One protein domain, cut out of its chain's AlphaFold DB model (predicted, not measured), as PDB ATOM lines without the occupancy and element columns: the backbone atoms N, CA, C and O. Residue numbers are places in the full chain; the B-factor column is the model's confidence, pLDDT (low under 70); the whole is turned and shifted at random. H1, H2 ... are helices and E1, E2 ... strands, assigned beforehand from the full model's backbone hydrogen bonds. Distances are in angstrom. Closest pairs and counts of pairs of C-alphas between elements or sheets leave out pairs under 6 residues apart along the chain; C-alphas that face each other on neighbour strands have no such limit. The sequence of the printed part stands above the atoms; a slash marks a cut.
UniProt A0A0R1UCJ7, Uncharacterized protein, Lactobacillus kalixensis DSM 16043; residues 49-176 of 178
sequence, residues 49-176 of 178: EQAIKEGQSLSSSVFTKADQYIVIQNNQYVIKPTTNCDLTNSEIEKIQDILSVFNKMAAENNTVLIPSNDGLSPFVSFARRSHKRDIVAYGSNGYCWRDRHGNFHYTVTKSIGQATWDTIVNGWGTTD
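What this domain is: This is residues 49 to 176 of the 178 residues of an uncharacterized protein of Lactobacillus kalixensis DSM 16043 (UniProt A0A0R1UCJ7). One long helix, H3, is crossed steeply by H4, which sits in the middle of the domain, and by H1; H2 packs mainly on H4, and the small hairpin of E1 and E2 packs on H3 through E2. Toward one end of the longest axis stand two further little pairs of strands, E4 with E5 and E3 with E6, which have few contacts with the helices, and a long stretch with no named element, residues 109 to 134, links H3 to E3. The printed part has 128 residues with four named helices and six named strands, in the order H1, H2, E1, E2, H3, E3, E4, E5, H4, E6; its class is mixed, helices and strands. The three sheets have two strands each, E1 - E2, E3 - E6 and E4 - E5, all antiparallel. The whole is compact, with a radius of gyration of the C-alphas of 14.5 A, and spans 44 by 32 by 24 A.

How they stand to each other: H1, residues 49 to 56, touches residues 94 to 101 alone of H3, residues 89 to 108, at a steep tilt of 52 degrees, opposite ways; their closest C-alphas are those of Ala 51 and Ile 98, 4.9 A apart. H2, residues 60 to 69, is apart from H1. It touches H4, residues 160 to 170, at a steep tilt of 57 degrees, opposite ways, closest at the C-alphas of Phe 63 and Gly 161, 4.9 A. H2 also touches residues 91 to 95 alone of H3, about perpendicular at 76 degrees, closest at the C-alphas of Val 62 and Glu 91, 7.4 A. E1, residues 70 to 73, and E2, residues 76 to 79, form an antiparallel hairpin, with N 71 and O 78 at 2.9 A and N 73 and O 76 at 2.8 A, both within hydrogen-bond range. The closest C-alphas of E2 and H3 are those of Gln 76 and Asn 103, 5.6 A, while E1 and H3 are apart. H3 touches H4 at a steep tilt of 59 degrees, the same way, closest at the C-alphas of Phe 102 and Thr 164, 5.9 A. H3 and H4 are both the hub, touching three helices each. E3, residues 135 to 137, is the antiparallel neighbour of E6, residues 173 to 175, with N 137 and O 173 within hydrogen-bond range at 2.8 A. E4, residues 142 to 146, and E5, residues 152 to 156, form an antiparallel hairpin, with N 145 and O 153 at 2.8 A. The closest C-alphas of E3 and E5 are those of Ala 137 and Tyr 154, 7.4 A. In H1, H3 and H4 every O i to N i+4 pair is within hydrogen-bond range; in H2 it is 4 of 6.

Where its parts are: H1 begins at C-alpha 49 at (239.202, 189.834, 120.934) and is 10.7 A long. H2 is 15.2 A long, and E1 and E2 have four residues each. H3 runs 28.7 A to C-alpha 108 at (225.975, 186.018, 131.557). E3 has three residues, E4 is 13.8 A and E5 13.5 A long. H4 is 15.3 A long, and E6, three residues, ends at C-alpha 175 at (227.385, 201.610, 140.273).

The domain as a whole: The two C-alphas farthest apart are those of Thr 83 and Lys 132, 47.7 A. The printed part, residues 49 to 176, has no cut. The link from H3 to E3, 26 residues, is long, and the link from E2 to H3, nine residues, is short. Mean pLDDT of the printed part is 76.6; residues 115 to 141 and 173 to 176 are under 70.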
ATOM      1  N   GLU A  49     238.069 189.213 121.621       94.19
ATOM      2  CA  GLU A  49     239.202 189.834 120.934       94.19
ATOM      3  C   GLU A  49     238.905 190.080 119.452       94.19
ATOM      4  O   GLU A  49     239.316 191.108 118.911       94.19
ATOM      5  N   GLN A  50     238.185 189.158 118.806       94.12
ATOM      6  CA  GLN A  50     237.728 189.319 117.429       94.12
ATOM      7  C   GLN A  50     236.763 190.508 117.318       94.12
ATOM      8  O   GLN A  50     237.048 191.444 116.571       94.12
ATOM      9  N   ALA A  51     235.707 190.537 118.137       93.12
ATOM     10  CA  ALA A  51     234.721 191.619 118.121       93.12
ATOM     11  C   ALA A  51     235.340 192.996 118.431       93.12
ATOM     12  O   ALA A  51     234.944 194.013 117.856       93.12
ATOM     13  N   ILE A  52     236.353 193.048 119.309       93.75
ATOM     14  CA  ILE A  52     237.104 194.283 119.567       93.75
ATOM     15  C   ILE A  52     237.795 194.759 118.286       93.75
ATOM     16  O   ILE A  52     237.599 195.911 117.904       93.75
ATOM     17  N   LYS A  53     238.559 193.891 117.607       95.69
ATOM     18  CA  LYS A  53     239.261 194.238 116.357       95.69
ATOM     19  C   LYS A  53     238.298 194.650 115.247       95.69
ATOM     20  O   LYS A  53     238.579 195.589 114.506       95.69
ATOM     21  N   GLU A  54     237.167 193.967 115.134       93.69
ATOM     22  CA  GLU A  54     236.149 194.283 114.137       93.69
ATOM     23  C   GLU A  54     235.578 195.674 114.363       93.69
ATOM     24  O   GLU A  54     235.617 196.483 113.437       93.69
ATOM     25  N   GLY A  55     235.165 196.007 115.587       92.38
ATOM     26  CA  GLY A  55     234.660 197.349 115.871       92.38
ATOM     27  C   GLY A  55     235.725 198.442 115.777       92.38
ATOM     28  O   GLY A  55     235.399 199.537 115.331       92.38
ATOM     29  N   GLN A  56     237.006 198.149 116.047       94.75
ATOM     30  CA  GLN A  56     238.110 199.085 115.753       94.75
ATOM     31  C   GLN A  56     238.225 199.406 114.256       94.75
ATOM     32  O   GLN A  56     238.684 200.487 113.893       94.75
ATOM     33  N   SER A  57     237.839 198.469 113.386       94.75
ATOM     34  CA  SER A  57     237.877 198.653 111.931       94.75
ATOM     35  C   SER A  57     236.652 199.383 111.368       94.75
ATOM     36  O   SER A  57     236.640 199.707 110.180       94.75
ATOM     37  N   LEU A  58     235.620 199.616 112.186       94.81
ATOM     38  CA  LEU A  58     234.397 200.309 111.792       94.81
ATOM     39  C   LEU A  58     234.478 201.794 112.154       94.81
ATOM     40  O   LEU A  58     235.003 202.179 113.195       94.81
ATOM     41  N   SER A  59     233.918 202.646 111.296       93.81
ATOM     42  CA  SER A  59     233.780 204.070 111.611       93.81
ATOM     43  C   SER A  59     232.532 204.329 112.458       93.81
ATOM     44  O   SER A  59     231.546 203.593 112.380       93.81
ATOM     45  N   SER A  60     232.505 205.443 113.193       88.56
ATOM     46  CA  SER A  60     231.307 205.863 113.935       88.56
ATOM     47  C   SER A  60     230.078 206.039 113.034       88.56
ATOM     48  O   SER A  60     228.963 205.773 113.468       88.56
ATOM     49  N   SER A  61     230.265 206.421 111.761       91.81
ATOM     50  CA  SER A  61     229.162 206.516 110.795       91.81
ATOM     51  C   SER A  61     228.535 205.152 110.496       91.81
ATOM     52  O   SER A  61     227.316 205.075 110.357       91.81
ATOM     53  N   VAL A  62     229.336 204.081 110.448       93.81
ATOM     54  CA  VAL A  62     228.827 202.715 110.261       93.81
ATOM     55  C   VAL A  62     227.974 202.296 111.452       93.81
ATOM     56  O   VAL A  62     226.871 201.796 111.251       93.81
ATOM     57  N   PHE A  63     228.419 202.575 112.682       90.12
ATOM     58  CA  PHE A  63     227.615 202.303 113.877       90.12
ATOM     59  C   PHE A  63     226.282 203.059 113.863       90.12
ATOM     60  O   PHE A  63     225.240 202.454 114.089       90.12
ATOM     61  N   THR A  64     226.289 204.351 113.529       87.50
ATOM     62  CA  THR A  64     225.053 205.145 113.440       87.50
ATOM     63  C   THR A  64     224.095 204.622 112.367       87.50
ATOM     64  O   THR A  64     222.887 204.605 112.583       87.50
ATOM     65  N   LYS A  65     224.606 204.183 111.210       90.50
ATOM     66  CA  LYS A  65     223.774 203.552 110.173       90.50
ATOM     67  C   LYS A  65     223.200 202.218 110.648       90.50
ATOM     68  O   LYS A  65     222.028 201.945 110.414       90.50
ATOM     69  N   ALA A  66     224.008 201.404 111.328       89.69
ATOM     70  CA  ALA A  66     223.599 200.093 111.819       89.69
ATOM     71  C   ALA A  66     222.417 200.158 112.786       89.69
ATOM     72  O   ALA A  66     221.547 199.293 112.718       89.69
ATOM     73  N   ASP A  67     222.330 201.197 113.615       85.62
ATOM     74  CA  ASP A  67     221.234 201.370 114.572       85.62
ATOM     75  C   ASP A  67     219.841 201.302 113.939       85.62
ATOM     76  O   ASP A  67     218.913 200.789 114.558       85.62
ATOM     77  N   GLN A  68     219.696 201.759 112.693       85.56
ATOM     78  CA  GLN A  68     218.422 201.732 111.965       85.56
ATOM     79  C   GLN A  68     217.933 200.308 111.666       85.56
ATOM     80  O   GLN A  68     216.753 200.097 111.390       85.56
ATOM     81  N   TYR A  69     218.842 199.337 111.701       88.38
ATOM     82  CA  TYR A  69     218.588 197.943 111.360       88.38
ATOM     83  C   TYR A  69     218.693 197.019 112.577       88.38
ATOM     84  O   TYR A  69     218.393 195.832 112.462       88.38
ATOM     85  N   ILE A  70     219.122 197.521 113.737       87.75
ATOM     86  CA  ILE A  70     219.248 196.719 114.954       87.75
ATOM     87  C   ILE A  70     217.900 196.660 115.667       87.75
ATOM     88  O   ILE A  70     217.290 197.673 116.000       87.75
ATOM     89  N   VAL A  71     217.454 195.441 115.951       85.75
ATOM     90  CA  VAL A  71     216.225 195.166 116.695       85.75
ATOM     91  C   VAL A  71     216.514 194.258 117.880       85.75
ATOM     92  O   VAL A  71     217.483 193.499 117.880       85.75
ATOM     93  N   ILE A  72     215.639 194.296 118.883       84.69
ATOM     94  CA  ILE A  72     215.661 193.325 119.978       84.69
ATOM     95  C   ILE A  72     214.734 192.166 119.620       84.69
ATOM     96  O   ILE A  72     213.550 192.368 119.348       84.69
ATOM     97  N   GLN A  73     215.259 190.943 119.640       85.12
ATOM     98  CA  GLN A  73     214.494 189.709 119.480       85.12
ATOM     99  C   GLN A  73     214.950 188.688 120.510       85.12
ATOM    100  O   GLN A  73     216.144 188.459 120.649       85.12
ATOM    101  N   ASN A  74     214.012 188.068 121.229       86.00
ATOM    102  CA  ASN A  74     214.318 187.038 122.229       86.00
ATOM    103  C   ASN A  74     215.417 187.461 123.225       86.00
ATOM    104  O   ASN A  74     216.316 186.683 123.529       86.00
ATOM    105  N   ASN A  75     215.346 188.702 123.723       82.62
ATOM    106  CA  ASN A  75     216.339 189.279 124.637       82.62
ATOM    107  C   ASN A  75     217.762 189.401 124.048       82.62
ATOM    108  O   ASN A  75     218.749 189.341 124.776       82.62
ATOM    109  N   GLN A  76     217.874 189.560 122.729       87.38
ATOM    110  CA  GLN A  76     219.140 189.725 122.018       87.38
ATOM    111  C   GLN A  76     219.043 190.865 121.012       87.38
ATOM    112  O   GLN A  76     218.006 191.047 120.375       87.38
ATOM    113  N   TYR A  77     220.136 191.599 120.831       88.06
ATOM    114  CA  TYR A  77     220.291 192.479 119.682       88.06
ATOM    115  C   TYR A  77     220.582 191.670 118.422       88.06
ATOM    116  O   TYR A  77     221.483 190.832 118.408       88.06
ATOM    117  N   VAL A  78     219.833 191.941 117.358       89.25
ATOM    118  CA  VAL A  78     219.974 191.299 116.049       89.25
ATOM    119  C   VAL A  78     219.937 192.380 114.980       89.25
ATOM    120  O   VAL A  78     219.047 193.232 115.009       89.25
ATOM    121  N   ILE A  79     220.866 192.341 114.024       89.62
ATOM    122  CA  ILE A  79     220.789 193.212 112.851       89.62
ATOM    123  C   ILE A  79     219.865 192.587 111.800       89.62
ATOM    124  O   ILE A  79     219.972 191.408 111.465       89.62
ATOM    125  N   LYS A  80     218.928 193.381 111.283       90.19
ATOM    126  CA  LYS A  80     217.981 193.002 110.230       90.19
ATOM    127  C   LYS A  80     218.053 193.991 109.073       90.19
ATOM    128  O   LYS A  80     217.248 194.924 109.012       90.19
ATOM    129  N   PRO A  81     219.013 193.799 108.155       86.06
ATOM    130  CA  PRO A  81     219.109 194.609 106.951       86.06
ATOM    131  C   PRO A  81     217.804 194.557 106.147       86.06
ATOM    132  O   PRO A  81     217.140 193.521 106.074       86.06
ATOM    133  N   THR A  82     217.449 195.676 105.522       85.88
ATOM    134  CA  THR A  82     216.340 195.751 104.559       85.88
ATOM    135  C   THR A  82     216.887 195.859 103.137       85.88
ATOM    136  O   THR A  82     218.090 195.995 102.933       85.88
ATOM    137  N   THR A  83     216.015 195.825 102.130       80.25
ATOM    138  CA  THR A  83     216.410 195.928 100.715       80.25
ATOM    139  C   THR A  83     217.154 197.226 100.373       80.25
ATOM    140  O   THR A  83     217.917 197.236  99.416       80.25
ATOM    141  N   ASN A  84     216.966 198.291 101.161       83.06
ATOM    142  CA  ASN A  84     217.623 199.592 100.995       83.06
ATOM    143  C   ASN A  84     218.662 199.824 102.108       83.06
ATOM    144  O   ASN A  84     218.665 200.869 102.757       83.06
ATOM    145  N   CYS A  85     219.470 198.808 102.417       85.75
ATOM    146  CA  CYS A  85     220.485 198.911 103.458       85.75
ATOM    147  C   CYS A  85     221.715 199.676 102.956       85.75
ATOM    148  O   CYS A  85     222.336 199.278 101.974       85.75
ATOM    149  N   ASP A  86     222.103 200.729 103.679       89.75
ATOM    150  CA  ASP A  86     223.283 201.554 103.376       89.75
ATOM    151  C   ASP A  86     224.592 200.988 103.969       89.75
ATOM    152  O   ASP A  86     225.585 201.718 104.113       89.75
ATOM    153  N   LEU A  87     224.576 199.707 104.355       91.94
ATOM    154  CA  LEU A  87     225.716 198.948 104.863       91.94
ATOM    155  C   LEU A  87     226.124 197.872 103.861       91.94
ATOM    156  O   LEU A  87     225.289 197.195 103.262       91.94
ATOM    157  N   THR A  88     227.426 197.672 103.726       94.62
ATOM    158  CA  THR A  88     227.991 196.544 102.986       94.62
ATOM    159  C   THR A  88     227.816 195.236 103.763       94.62
ATOM    160  O   THR A  88     227.729 195.233 104.992       94.62
ATOM    161  N   ASN A  89     227.854 194.096 103.065       93.06
ATOM    162  CA  ASN A  89     227.797 192.778 103.713       93.06
ATOM    163  C   ASN A  89     228.901 192.597 104.767       93.06
ATOM    164  O   ASN A  89     228.632 192.101 105.854       93.06
ATOM    165  N   SER A  90     230.119 193.075 104.485       94.69
ATOM    166  CA  SER A  90     231.230 192.999 105.443       94.69
ATOM    167  C   SER A  90     230.984 193.843 106.699       94.69
ATOM    168  O   SER A  90     231.370 193.443 107.794       94.69
ATOM    169  N   GLU A  91     230.337 195.006 106.577       95.38
ATOM    170  CA  GLU A  91     229.953 195.814 107.741       95.38
ATOM    171  C   GLU A  91     228.846 195.135 108.552       95.38
ATOM    172  O   GLU A  91     228.910 195.134 109.779       95.38
ATOM    173  N   ILE A  92     227.868 194.514 107.885       94.44
ATOM    174  CA  ILE A  92     226.793 193.754 108.538       94.44
ATOM    175  C   ILE A  92     227.367 192.582 109.341       94.44
ATOM    176  O   ILE A  92     226.991 192.410 110.499       94.44
ATOM    177  N   GLU A  93     228.294 191.816 108.763       93.44
ATOM    178  CA  GLU A  93     228.968 190.694 109.435       93.44
ATOM    179  C   GLU A  93     229.705 191.157 110.698       93.44
ATOM    180  O   GLU A  93     229.450 190.645 111.785       93.44
ATOM    181  N   LYS A  94     230.527 192.208 110.589       95.06
ATOM    182  CA  LYS A  94     231.255 192.774 111.737       95.06
ATOM    183  C   LYS A  94     230.323 193.285 112.834       95.06
ATOM    184  O   LYS A  94     230.590 193.090 114.017       95.06
ATOM    185  N   ILE A  95     229.226 193.953 112.466       94.62
ATOM    186  CA  ILE A  95     228.229 194.394 113.449       94.62
ATOM    187  C   ILE A  95     227.571 193.182 114.112       94.62
ATOM    188  O   ILE A  95     227.432 193.164 115.331       94.62
ATOM    189  N   GLN A  96     227.196 192.154 113.350       94.06
ATOM    190  CA  GLN A  96     226.594 190.944 113.909       94.06
ATOM    191  C   GLN A  96     227.532 190.238 114.900       94.06
ATOM    192  O   GLN A  96     227.069 189.750 115.934       94.06
ATOM    193  N   ASP A  97     228.834 190.211 114.633       93.69
ATOM    194  CA  ASP A  97     229.834 189.610 115.513       93.69
ATOM    195  C   ASP A  97     229.993 190.399 116.825       93.69
ATOM    196  O   ASP A  97     229.950 189.812 117.915       93.69
ATOM    197  N   ILE A  98     230.016 191.736 116.751       92.94
ATOM    198  CA  ILE A  98     229.941 192.630 117.921       92.94
ATOM    199  C   ILE A  98     228.676 192.344 118.741       92.94
ATOM    200  O   ILE A  98     228.757 192.093 119.946       92.94
ATOM    201  N   LEU A  99     227.500 192.329 118.107       92.31
ATOM    202  CA  LEU A  99     226.234 192.074 118.800       92.31
ATOM    203  C   LEU A  99     226.207 190.681 119.437       92.31
ATOM    204  O   LEU A  99     225.712 190.529 120.552       92.31
ATOM    205  N   SER A 100     226.775 189.671 118.777       92.94
ATOM    206  CA  SER A 100     226.824 188.293 119.282       92.94
ATOM    207  C   SER A 100     227.629 188.193 120.581       92.94
ATOM    208  O   SER A 100     227.158 187.595 121.554       92.94
ATOM    209  N   VAL A 101     228.800 188.834 120.641       91.69
ATOM    210  CA  VAL A 101     229.615 188.885 121.866       91.69
ATOM    211  C   VAL A 101     228.910 189.681 122.962       91.69
ATOM    212  O   VAL A 101     228.845 189.219 124.103       91.69
ATOM    213  N   PHE A 102     228.323 190.835 122.632       88.81
ATOM    214  CA  PHE A 102     227.559 191.619 123.604       88.81
ATOM    215  C   PHE A 102     226.379 190.824 124.180       88.81
ATOM    216  O   PHE A 102     226.197 190.794 125.394       88.81
ATOM    217  N   ASN A 103     225.600 190.138 123.341       88.38
ATOM    218  CA  ASN A 103     224.455 189.334 123.773       88.38
ATOM    219  C   ASN A 103     224.872 188.220 124.740       88.38
ATOM    220  O   ASN A 103     224.165 187.955 125.713       88.38
ATOM    221  N   LYS A 104     226.038 187.597 124.515       87.62
ATOM    222  CA  LYS A 104     226.614 186.626 125.453       87.62
ATOM    223  C   LYS A 104     226.942 187.284 126.794       87.62
ATOM    224  O   LYS A 104     226.503 186.787 127.829       87.62
ATOM    225  N   MET A 105     227.628 188.430 126.774       82.94
ATOM    226  CA  MET A 105     227.925 189.194 127.991       82.94
ATOM    227  C   MET A 105     226.643 189.605 128.731       82.94
ATOM    228  O   MET A 105     226.579 189.505 129.953       82.94
ATOM    229  N   ALA A 106     225.606 190.038 128.014       79.94
ATOM    230  CA  ALA A 106     224.313 190.402 128.586       79.94
ATOM    231  C   ALA A 106     223.621 189.194 129.243       79.94
ATOM    232  O   ALA A 106     223.140 189.302 130.371       79.94
ATOM    233  N   ALA A 107     223.625 188.029 128.589       80.75
ATOM    234  CA  ALA A 107     223.059 186.798 129.138       80.75
ATOM    235  C   ALA A 107     223.800 186.328 130.402       80.75
ATOM    236  O   ALA A 107     223.165 186.016 131.411       80.75
ATOM    237  N   GLU A 108     225.137 186.349 130.393       80.06
ATOM    238  CA  GLU A 108     225.975 186.018 131.557       80.06
ATOM    239  C   GLU A 108     225.673 186.936 132.755       80.06
ATOM    240  O   GLU A 108     225.641 186.487 133.904       80.06
ATOM    241  N   ASN A 109     225.352 188.205 132.485       74.06
ATOM    242  CA  ASN A 109     224.993 189.203 133.494       74.06
ATOM    243  C   ASN A 109     223.488 189.242 133.828       74.06
ATOM    244  O   ASN A 109     223.076 190.005 134.700       74.06
ATOM    245  N   ASN A 110     222.678 188.347 133.245       74.38
ATOM    246  CA  ASN A 110     221.221 188.257 133.443       74.38
ATOM    247  C   ASN A 110     220.502 189.578 133.128       74.38
ATOM    248  O   ASN A 110     219.572 189.989 133.822       74.38
ATOM    249  N   THR A 111     220.970 190.246 132.080       73.81
ATOM    250  CA  THR A 111     220.442 191.516 131.596       73.81
ATOM    251  C   THR A 111     219.192 191.295 130.746       73.81
ATOM    252  O   THR A 111     219.129 190.351 129.952       73.81
ATOM    253  N   VAL A 112     218.209 192.190 130.887       75.44
ATOM    254  CA  VAL A 112     216.992 192.206 130.067       75.44
ATOM    255  C   VAL A 112     217.037 193.405 129.115       75.44
ATOM    256  O   VAL A 112     217.107 194.556 129.538       75.44
ATOM    257  N   LEU A 113     217.005 193.131 127.814       76.69
ATOM    258  CA  LEU A 113     216.963 194.119 126.742       76.69
ATOM    259  C   LEU A 113     215.499 194.478 126.460       76.69
ATOM    260  O   LEU A 113     214.678 193.600 126.188       76.69
ATOM    261  N   ILE A 114     215.173 195.768 126.503       72.06
ATOM    262  CA  ILE A 114     213.813 196.281 126.300       72.06
ATOM    263  C   ILE A 114     213.844 197.266 125.117       72.06
ATOM    264  O   ILE A 114     214.789 198.040 125.002       72.06
ATOM    265  N   PRO A 115     212.877 197.244 124.187       65.25
ATOM    266  CA  PRO A 115     212.858 198.168 123.051       65.25
ATOM    267  C   PRO A 115     212.346 199.568 123.412       65.25
ATOM    268  O   PRO A 115     211.367 199.686 124.141       65.25
ATOM    269  N   SER A 116     213.012 200.587 122.835       62.78
ATOM    270  CA  SER A 116     212.593 201.995 122.647       62.78
ATOM    271  C   SER A 116     211.097 202.200 122.380       62.78
ATOM    272  O   SER A 116     210.728 201.958 121.235       62.78
ATOM    273  N   ASN A 117     210.237 202.650 123.304       53.34
ATOM    274  CA  ASN A 117     208.886 203.092 122.904       53.34
ATOM    275  C   ASN A 117     208.913 204.470 122.220       53.34
ATOM    276  O   ASN A 117     207.982 204.824 121.497       53.34
ATOM    277  N   ASP A 118     209.994 205.229 122.412       51.53
ATOM    278  CA  ASP A 118     210.021 206.666 122.131       51.53
ATOM    279  C   ASP A 118     210.776 206.987 120.829       51.53
ATOM    280  O   ASP A 118     211.015 208.149 120.508       51.53
ATOM    281  N   GLY A 119     211.214 205.961 120.086       45.12
ATOM    282  CA  GLY A 119     211.973 206.101 118.833       45.12
ATOM    283  C   GLY A 119     213.378 206.708 118.979       45.12
ATOM    284  O   GLY A 119     214.154 206.694 118.028       45.12
ATOM    285  N   LEU A 120     213.728 207.204 120.165       39.94
ATOM    286  CA  LEU A 120     215.043 207.717 120.528       39.94
ATOM    287  C   LEU A 120     215.791 206.629 121.306       39.94
ATOM    288  O   LEU A 120     215.620 206.505 122.513       39.94
ATOM    289  N   SER A 121     216.597 205.850 120.581       40.16
ATOM    290  CA  SER A 121     217.623 204.929 121.103       40.16
ATOM    291  C   SER A 121     217.102 203.752 121.957       40.16
ATOM    292  O   SER A 121     216.606 203.944 123.066       40.16
ATOM    293  N   PRO A 122     217.205 202.491 121.498       40.50
ATOM    294  CA  PRO A 122     216.707 201.353 122.266       40.50
ATOM    295  C   PRO A 122     217.557 201.085 123.524       40.50
ATOM    296  O   PRO A 122     218.776 201.252 123.536       40.50
ATOM    297  N   PHE A 123     216.853 200.712 124.597       47.81
ATOM    298  CA  PHE A 123     217.313 200.584 125.983       47.81
ATOM    299  C   PHE A 123     218.352 199.482 126.226       47.81
ATOM    300  O   PHE A 123     218.411 198.514 125.477       47.81
ATOM    301  N   VAL A 124     218.985 199.505 127.416       47.69
ATOM    302  CA  VAL A 124     219.207 198.282 128.222       47.69
ATOM    303  C   VAL A 124     219.021 198.565 129.722       47.69
ATOM    304  O   VAL A 124     219.870 199.196 130.335       47.69
ATOM    305  N   SER A 125     217.954 198.037 130.334       37.03
ATOM    306  CA  SER A 125     217.721 198.046 131.790       37.03
ATOM    307  C   SER A 125     218.522 196.941 132.510       37.03
ATOM    308  O   SER A 125     218.664 195.833 131.993       37.03
ATOM    309  N   PHE A 126     219.075 197.251 133.696       50.59
ATOM    310  CA  PHE A 126     220.016 196.398 134.443       50.59
ATOM    311  C   PHE A 126     219.443 195.739 135.706       50.59
ATOM    312  O   PHE A 126     218.659 196.342 136.433       50.59
ATOM    313  N   ALA A 127     220.021 194.567 136.011       39.97
ATOM    314  CA  ALA A 127     220.506 194.068 137.309       39.97
ATOM    315  C   ALA A 127     219.943 192.697 137.711       39.97
ATOM    316  O   ALA A 127     218.799 192.563 138.151       39.97
ATOM    317  N   ARG A 128     220.817 191.682 137.729       40.00
ATOM    318  CA  ARG A 128     220.669 190.610 138.713       40.00
ATOM    319  C   ARG A 128     221.011 191.187 140.083       40.00
ATOM    320  O   ARG A 128     222.032 191.852 140.236       40.00
ATOM    321  N   ARG A 129     220.231 190.821 141.103       43.06
ATOM    322  CA  ARG A 129     220.759 190.692 142.468       43.06
ATOM    323  C   ARG A 129     222.002 189.800 142.395       43.06
ATOM    324  O   ARG A 129     221.870 188.580 142.322       43.06
ATOM    325  N   SER A 130     223.196 190.381 142.421       42.34
ATOM    326  CA  SER A 130     224.308 189.681 143.050       42.34
ATOM    327  C   SER A 130     223.978 189.580 144.543       42.34
ATOM    328  O   SER A 130     223.180 190.353 145.076       42.34
ATOM    329  N   HIS A 131     224.548 188.615 145.255       45.34
ATOM    330  CA  HIS A 131     224.351 188.472 146.704       45.34
ATOM    331  C   HIS A 131     224.793 189.715 147.516       45.34
ATOM    332  O   HIS A 131     224.549 189.789 148.719       45.34
ATOM    333  N   LYS A 132     225.399 190.702 146.848       45.53
ATOM    334  CA  LYS A 132     225.687 192.063 147.303       45.53
ATOM    335  C   LYS A 132     224.920 193.030 146.395       45.53
ATOM    336  O   LYS A 132     224.787 192.757 145.209       45.53
ATOM    337  N   ARG A 133     224.358 194.099 146.955       51.22
ATOM    338  CA  ARG A 133     223.324 194.983 146.374       51.22
ATOM    339  C   ARG A 133     223.797 195.840 145.181       51.22
ATOM    340  O   ARG A 133     223.212 196.887 144.927       51.22
ATOM    341  N   ASP A 134     224.820 195.401 144.466       52.91
ATOM    342  CA  ASP A 134     225.582 196.214 143.531       52.91
ATOM    343  C   ASP A 134     225.009 196.034 142.127       52.91
ATOM    344  O   ASP A 134     224.718 194.916 141.686       52.91
ATOM    345  N   ILE A 135     224.836 197.148 141.421       59.41
ATOM    346  CA  ILE A 135     224.310 197.158 140.058       59.41
ATOM    347  C   ILE A 135     225.448 197.278 139.083       59.41
ATOM    348  O   ILE A 135     226.348 198.093 139.256       59.41
ATOM    349  N   VAL A 136     225.397 196.441 138.058       57.38
ATOM    350  CA  VAL A 136     226.433 196.346 137.044       57.38
ATOM    351  C   VAL A 136     225.911 197.012 135.773       57.38
ATOM    352  O   VAL A 136     224.896 196.592 135.225       57.38
ATOM    353  N   ALA A 137     226.581 198.085 135.359       61.91
ATOM    354  CA  ALA A 137     226.185 199.008 134.307       61.91
ATOM    355  C   ALA A 137     227.412 199.583 133.583       61.91
ATOM    356  O   ALA A 137     228.471 199.761 134.180       61.91
ATOM    357  N   TYR A 138     227.296 199.936 132.302       63.78
ATOM    358  CA  TYR A 138     228.376 200.647 131.610       63.78
ATOM    359  C   TYR A 138     228.262 202.163 131.852       63.78
ATOM    360  O   TYR A 138     227.306 202.793 131.431       63.78
ATOM    361  N   GLY A 139     229.196 202.786 132.571       56.59
ATOM    362  CA  GLY A 139     228.981 204.136 133.119       56.59
ATOM    363  C   GLY A 139     229.165 205.330 132.169       56.59
ATOM    364  O   GLY A 139     228.792 206.437 132.537       56.59
ATOM    365  N   SER A 140     229.753 205.166 130.980       57.19
ATOM    366  CA  SER A 140     230.244 206.319 130.195       57.19
ATOM    367  C   SER A 140     229.281 206.853 129.127       57.19
ATOM    368  O   SER A 140     229.501 207.948 128.617       57.19
ATOM    369  N   ASN A 141     228.223 206.112 128.783       66.94
ATOM    370  CA  ASN A 141     227.396 206.391 127.601       66.94
ATOM    371  C   ASN A 141     225.892 206.375 127.894       66.94
ATOM    372  O   ASN A 141     225.097 206.030 127.021       66.94
ATOM    373  N   GLY A 142     225.497 206.702 129.120       70.12
ATOM    374  CA  GLY A 142     224.107 206.603 129.531       70.12
ATOM    375  C   GLY A 142     223.869 207.055 130.959       70.12
ATOM    376  O   GLY A 142     224.766 207.574 131.620       70.12
ATOM    377  N   TYR A 143     222.649 206.847 131.438       70.69
ATOM    378  CA  TYR A 143     222.268 207.141 132.816       70.69
ATOM    379  C   TYR A 143     221.433 206.004 133.401       70.69
ATOM    380  O   TYR A 143     220.678 205.343 132.689       70.69
ATOM    381  N   CYS A 144     221.578 205.784 134.710       73.06
ATOM    382  CA  CYS A 144     220.785 204.814 135.463       73.06
ATOM    383  C   CYS A 144     219.602 205.508 136.153       73.06
ATOM    384  O   CYS A 144     219.739 206.634 136.630       73.06
ATOM    385  N   TRP A 145     218.464 204.828 136.275       71.88
ATOM    386  CA  TRP A 145     217.310 205.284 137.051       71.88
ATOM    387  C   TRP A 145     216.534 204.096 137.642       71.88
ATOM    388  O   TRP A 145     216.726 202.952 137.232       71.88
ATOM    389  N   ARG A 146     215.679 204.351 138.642       73.31
ATOM    390  CA  ARG A 146     214.771 203.348 139.226       73.31
ATOM    391  C   ARG A 146     213.331 203.664 138.840       73.31
ATOM    392  O   ARG A 146     212.922 204.821 138.925       73.31
ATOM    393  N   ASP A 147     212.553 202.653 138.473       70.25
ATOM    394  CA  ASP A 147     211.108 202.826 138.309       70.25
ATOM    395  C   ASP A 147     210.372 202.859 139.660       70.25
ATOM    396  O   ASP A 147     210.944 202.626 140.728       70.25
ATOM    397  N   ARG A 148     209.060 203.122 139.616       72.81
ATOM    398  CA  ARG A 148     208.192 203.149 140.808       72.81
ATOM    399  C   ARG A 148     208.110 201.812 141.563       72.81
ATOM    400  O   ARG A 148     207.625 201.788 142.689       72.81
ATOM    401  N   HIS A 149     208.514 200.711 140.932       75.12
ATOM    402  CA  HIS A 149     208.549 199.368 141.510       75.12
ATOM    403  C   HIS A 149     209.942 199.017 142.062       75.12
ATOM    404  O   HIS A 149     210.123 197.940 142.627       75.12
ATOM    405  N   GLY A 150     210.913 199.929 141.942       70.31
ATOM    406  CA  GLY A 150     212.283 199.748 142.399       70.31
ATOM    407  C   GLY A 150     213.157 198.936 141.443       70.31
ATOM    408  O   GLY A 150     214.279 198.601 141.828       70.31
ATOM    409  N   ASN A 151     212.685 198.630 140.227       72.31
ATOM    410  CA  ASN A 151     213.534 198.004 139.215       72.31
ATOM    411  C   ASN A 151     214.486 199.041 138.642       72.31
ATOM    412  O   ASN A 151     214.133 200.212 138.483       72.31
ATOM    413  N   PHE A 152     215.684 198.588 138.308       72.19
ATOM    414  CA  PHE A 152     216.698 199.445 137.739       72.19
ATOM    415  C   PHE A 152     216.682 199.433 136.227       72.19
ATOM    416  O   PHE A 152     216.470 198.420 135.564       72.19
ATOM    417  N   HIS A 153     216.946 200.607 135.689       72.19
ATOM    418  CA  HIS A 153     216.946 200.881 134.274       72.19
ATOM    419  C   HIS A 153     218.212 201.637 133.938       72.19
ATOM    420  O   HIS A 153     218.696 202.446 134.728       72.19
ATOM    421  N   TYR A 154     218.744 201.374 132.757       72.62
ATOM    422  CA  TYR A 154     219.813 202.159 132.191       72.62
ATOM    423  C   TYR A 154     219.485 202.489 130.749       72.62
ATOM    424  O   TYR A 154     218.941 201.691 129.983       72.62
ATOM    425  N   THR A 155     219.775 203.727 130.406       73.56
ATOM    426  CA  THR A 155     219.449 204.278 129.105       73.56
ATOM    427  C   THR A 155     220.747 204.676 128.439       73.56
ATOM    428  O   THR A 155     221.448 205.555 128.938       73.56
ATOM    429  N   VAL A 156     221.058 204.031 127.316       73.31
ATOM    430  CA  VAL A 156     222.187 204.386 126.453       73.31
ATOM    431  C   VAL A 156     221.832 205.653 125.670       73.31
ATOM    432  O   VAL A 156     220.750 205.752 125.099       73.31
ATOM    433  N   THR A 157     222.748 206.616 125.619       72.06
ATOM    434  CA  THR A 157     222.600 207.877 124.872       72.06
ATOM    435  C   THR A 157     223.429 207.924 123.584       72.06
ATOM    436  O   THR A 157     223.259 208.844 122.786       72.06
ATOM    437  N   LYS A 158     224.312 206.943 123.358       76.06
ATOM    438  CA  LYS A 158     225.045 206.741 122.096       76.06
ATOM    439  C   LYS A 158     224.301 205.804 121.137       76.06
ATOM    440  O   LYS A 158     223.275 205.233 121.494       76.06
ATOM    441  N   SER A 159     224.862 205.624 119.939       79.88
ATOM    442  CA  SER A 159     224.426 204.569 119.029       79.88
ATOM    443  C   SER A 159     224.547 203.184 119.665       79.88
ATOM    444  O   SER A 159     225.472 202.921 120.441       79.88
ATOM    445  N   ILE A 160     223.621 202.288 119.329       80.88
ATOM    446  CA  ILE A 160     223.537 200.922 119.873       80.88
ATOM    447  C   ILE A 160     224.802 200.157 119.508       80.88
ATOM    448  O   ILE A 160     225.440 199.539 120.364       80.88
ATOM    449  N   GLY A 161     225.193 200.230 118.235       83.81
ATOM    450  CA  GLY A 161     226.392 199.562 117.749       83.81
ATOM    451  C   GLY A 161     227.654 200.034 118.481       83.81
ATOM    452  O   GLY A 161     228.467 199.216 118.908       83.81
ATOM    453  N   GLN A 162     227.784 201.342 118.727       85.06
ATOM    454  CA  GLN A 162     228.929 201.881 119.465       85.06
ATOM    455  C   GLN A 162     228.886 201.482 120.942       85.06
ATOM    456  O   GLN A 162     229.909 201.110 121.505       85.06
ATOM    457  N   ALA A 163     227.722 201.546 121.591       83.31
ATOM    458  CA  ALA A 163     227.592 201.223 123.009       83.31
ATOM    459  C   ALA A 163     227.851 199.738 123.301       83.31
ATOM    460  O   ALA A 163     228.487 199.407 124.306       83.31
ATOM    461  N   THR A 164     227.394 198.848 122.417       86.19
ATOM    462  CA  THR A 164     227.674 197.409 122.516       86.19
ATOM    463  C   THR A 164     229.170 197.140 122.368       86.19
ATOM    464  O   THR A 164     229.747 196.487 123.238       86.19
ATOM    465  N   TRP A 165     229.832 197.723 121.364       89.06
ATOM    466  CA  TRP A 165     231.283 197.603 121.200       89.06
ATOM    467  C   TRP A 165     232.076 198.210 122.371       89.06
ATOM    468  O   TRP A 165     232.954 197.548 122.925       89.06
ATOM    469  N   ASP A 166     231.719 199.414 122.831       85.06
ATOM    470  CA  ASP A 166     232.349 200.074 123.983       85.06
ATOM    471  C   ASP A 166     232.240 199.211 125.259       85.06
ATOM    472  O   ASP A 166     233.192 199.138 126.044       85.06
ATOM    473  N   THR A 167     231.110 198.520 125.456       83.38
ATOM    474  CA  THR A 167     230.903 197.585 126.578       83.38
ATOM    475  C   THR A 167     231.794 196.351 126.448       83.38
ATOM    476  O   THR A 167     232.374 195.896 127.433       83.38
ATOM    477  N   ILE A 168     231.962 195.819 125.234       87.31
ATOM    478  CA  ILE A 168     232.874 194.696 124.981       87.31
ATOM    479  C   ILE A 168     234.312 195.105 125.298       87.31
ATOM    480  O   ILE A 168     235.025 194.332 125.936       87.31
ATOM    481  N   VAL A 169     234.743 196.305 124.905       87.31
ATOM    482  CA  VAL A 169     236.104 196.806 125.161       87.31
ATOM    483  C   VAL A 169     236.344 197.011 126.657       87.31
ATOM    484  O   VAL A 169     237.305 196.478 127.211       87.31
ATOM    485  N   ASN A 170     235.455 197.742 127.326       83.06
ATOM    486  CA  ASN A 170     235.704 198.252 128.677       83.06
ATOM    487  C   ASN A 170     235.132 197.365 129.792       83.06
ATOM    488  O   ASN A 170     235.476 197.544 130.958       83.06
ATOM    489  N   GLY A 171     234.284 196.398 129.443       75.69
ATOM    490  CA  GLY A 171     233.530 195.611 130.408       75.69
ATOM    491  C   GLY A 171     232.418 196.417 131.076       75.69
ATOM    492  O   GLY A 171     232.152 197.577 130.755       75.69
ATOM    493  N   TRP A 172     231.753 195.771 132.028       71.62
ATOM    494  CA  TRP A 172     230.737 196.414 132.845       71.62
ATOM    495  C   TRP A 172     231.367 197.094 134.066       71.62
ATOM    496  O   TRP A 172     232.264 196.534 134.694       71.62
ATOM    497  N   GLY A 173     230.882 198.281 134.424       59.62
ATOM    498  CA  GLY A 173     231.216 198.941 135.686       59.62
ATOM    499  C   GLY A 173     230.214 198.585 136.786       59.62
ATOM    500  O   GLY A 173     229.105 198.143 136.503       59.62
ATOM    501  N   THR A 174     230.581 198.783 138.049       56.31
ATOM    502  CA  THR A 174     229.638 198.736 139.176       56.31
ATOM    503  C   THR A 174     229.210 200.150 139.531       56.31
ATOM    504  O   THR A 174     230.056 201.030 139.687       56.31
ATOM    505  N   THR A 175     227.914 200.373 139.700       53.25
ATOM    506  CA  THR A 175     227.385 201.610 140.273       53.25
ATOM    507  C   THR A 175     226.798 201.302 141.641       53.25
ATOM    508  O   THR A 175     225.871 200.494 141.740       53.25
ATOM    509  N   ASP A 176     227.305 201.975 142.675       46.72
ATOM    510  CA  ASP A 176     226.604 202.083 143.951       46.72
ATOM    511  C   ASP A 176     225.410 203.005 143.748       46.72
ATOM    512  O   ASP A 176     225.519 204.222 143.603       46.72
TER     513      ASP A 176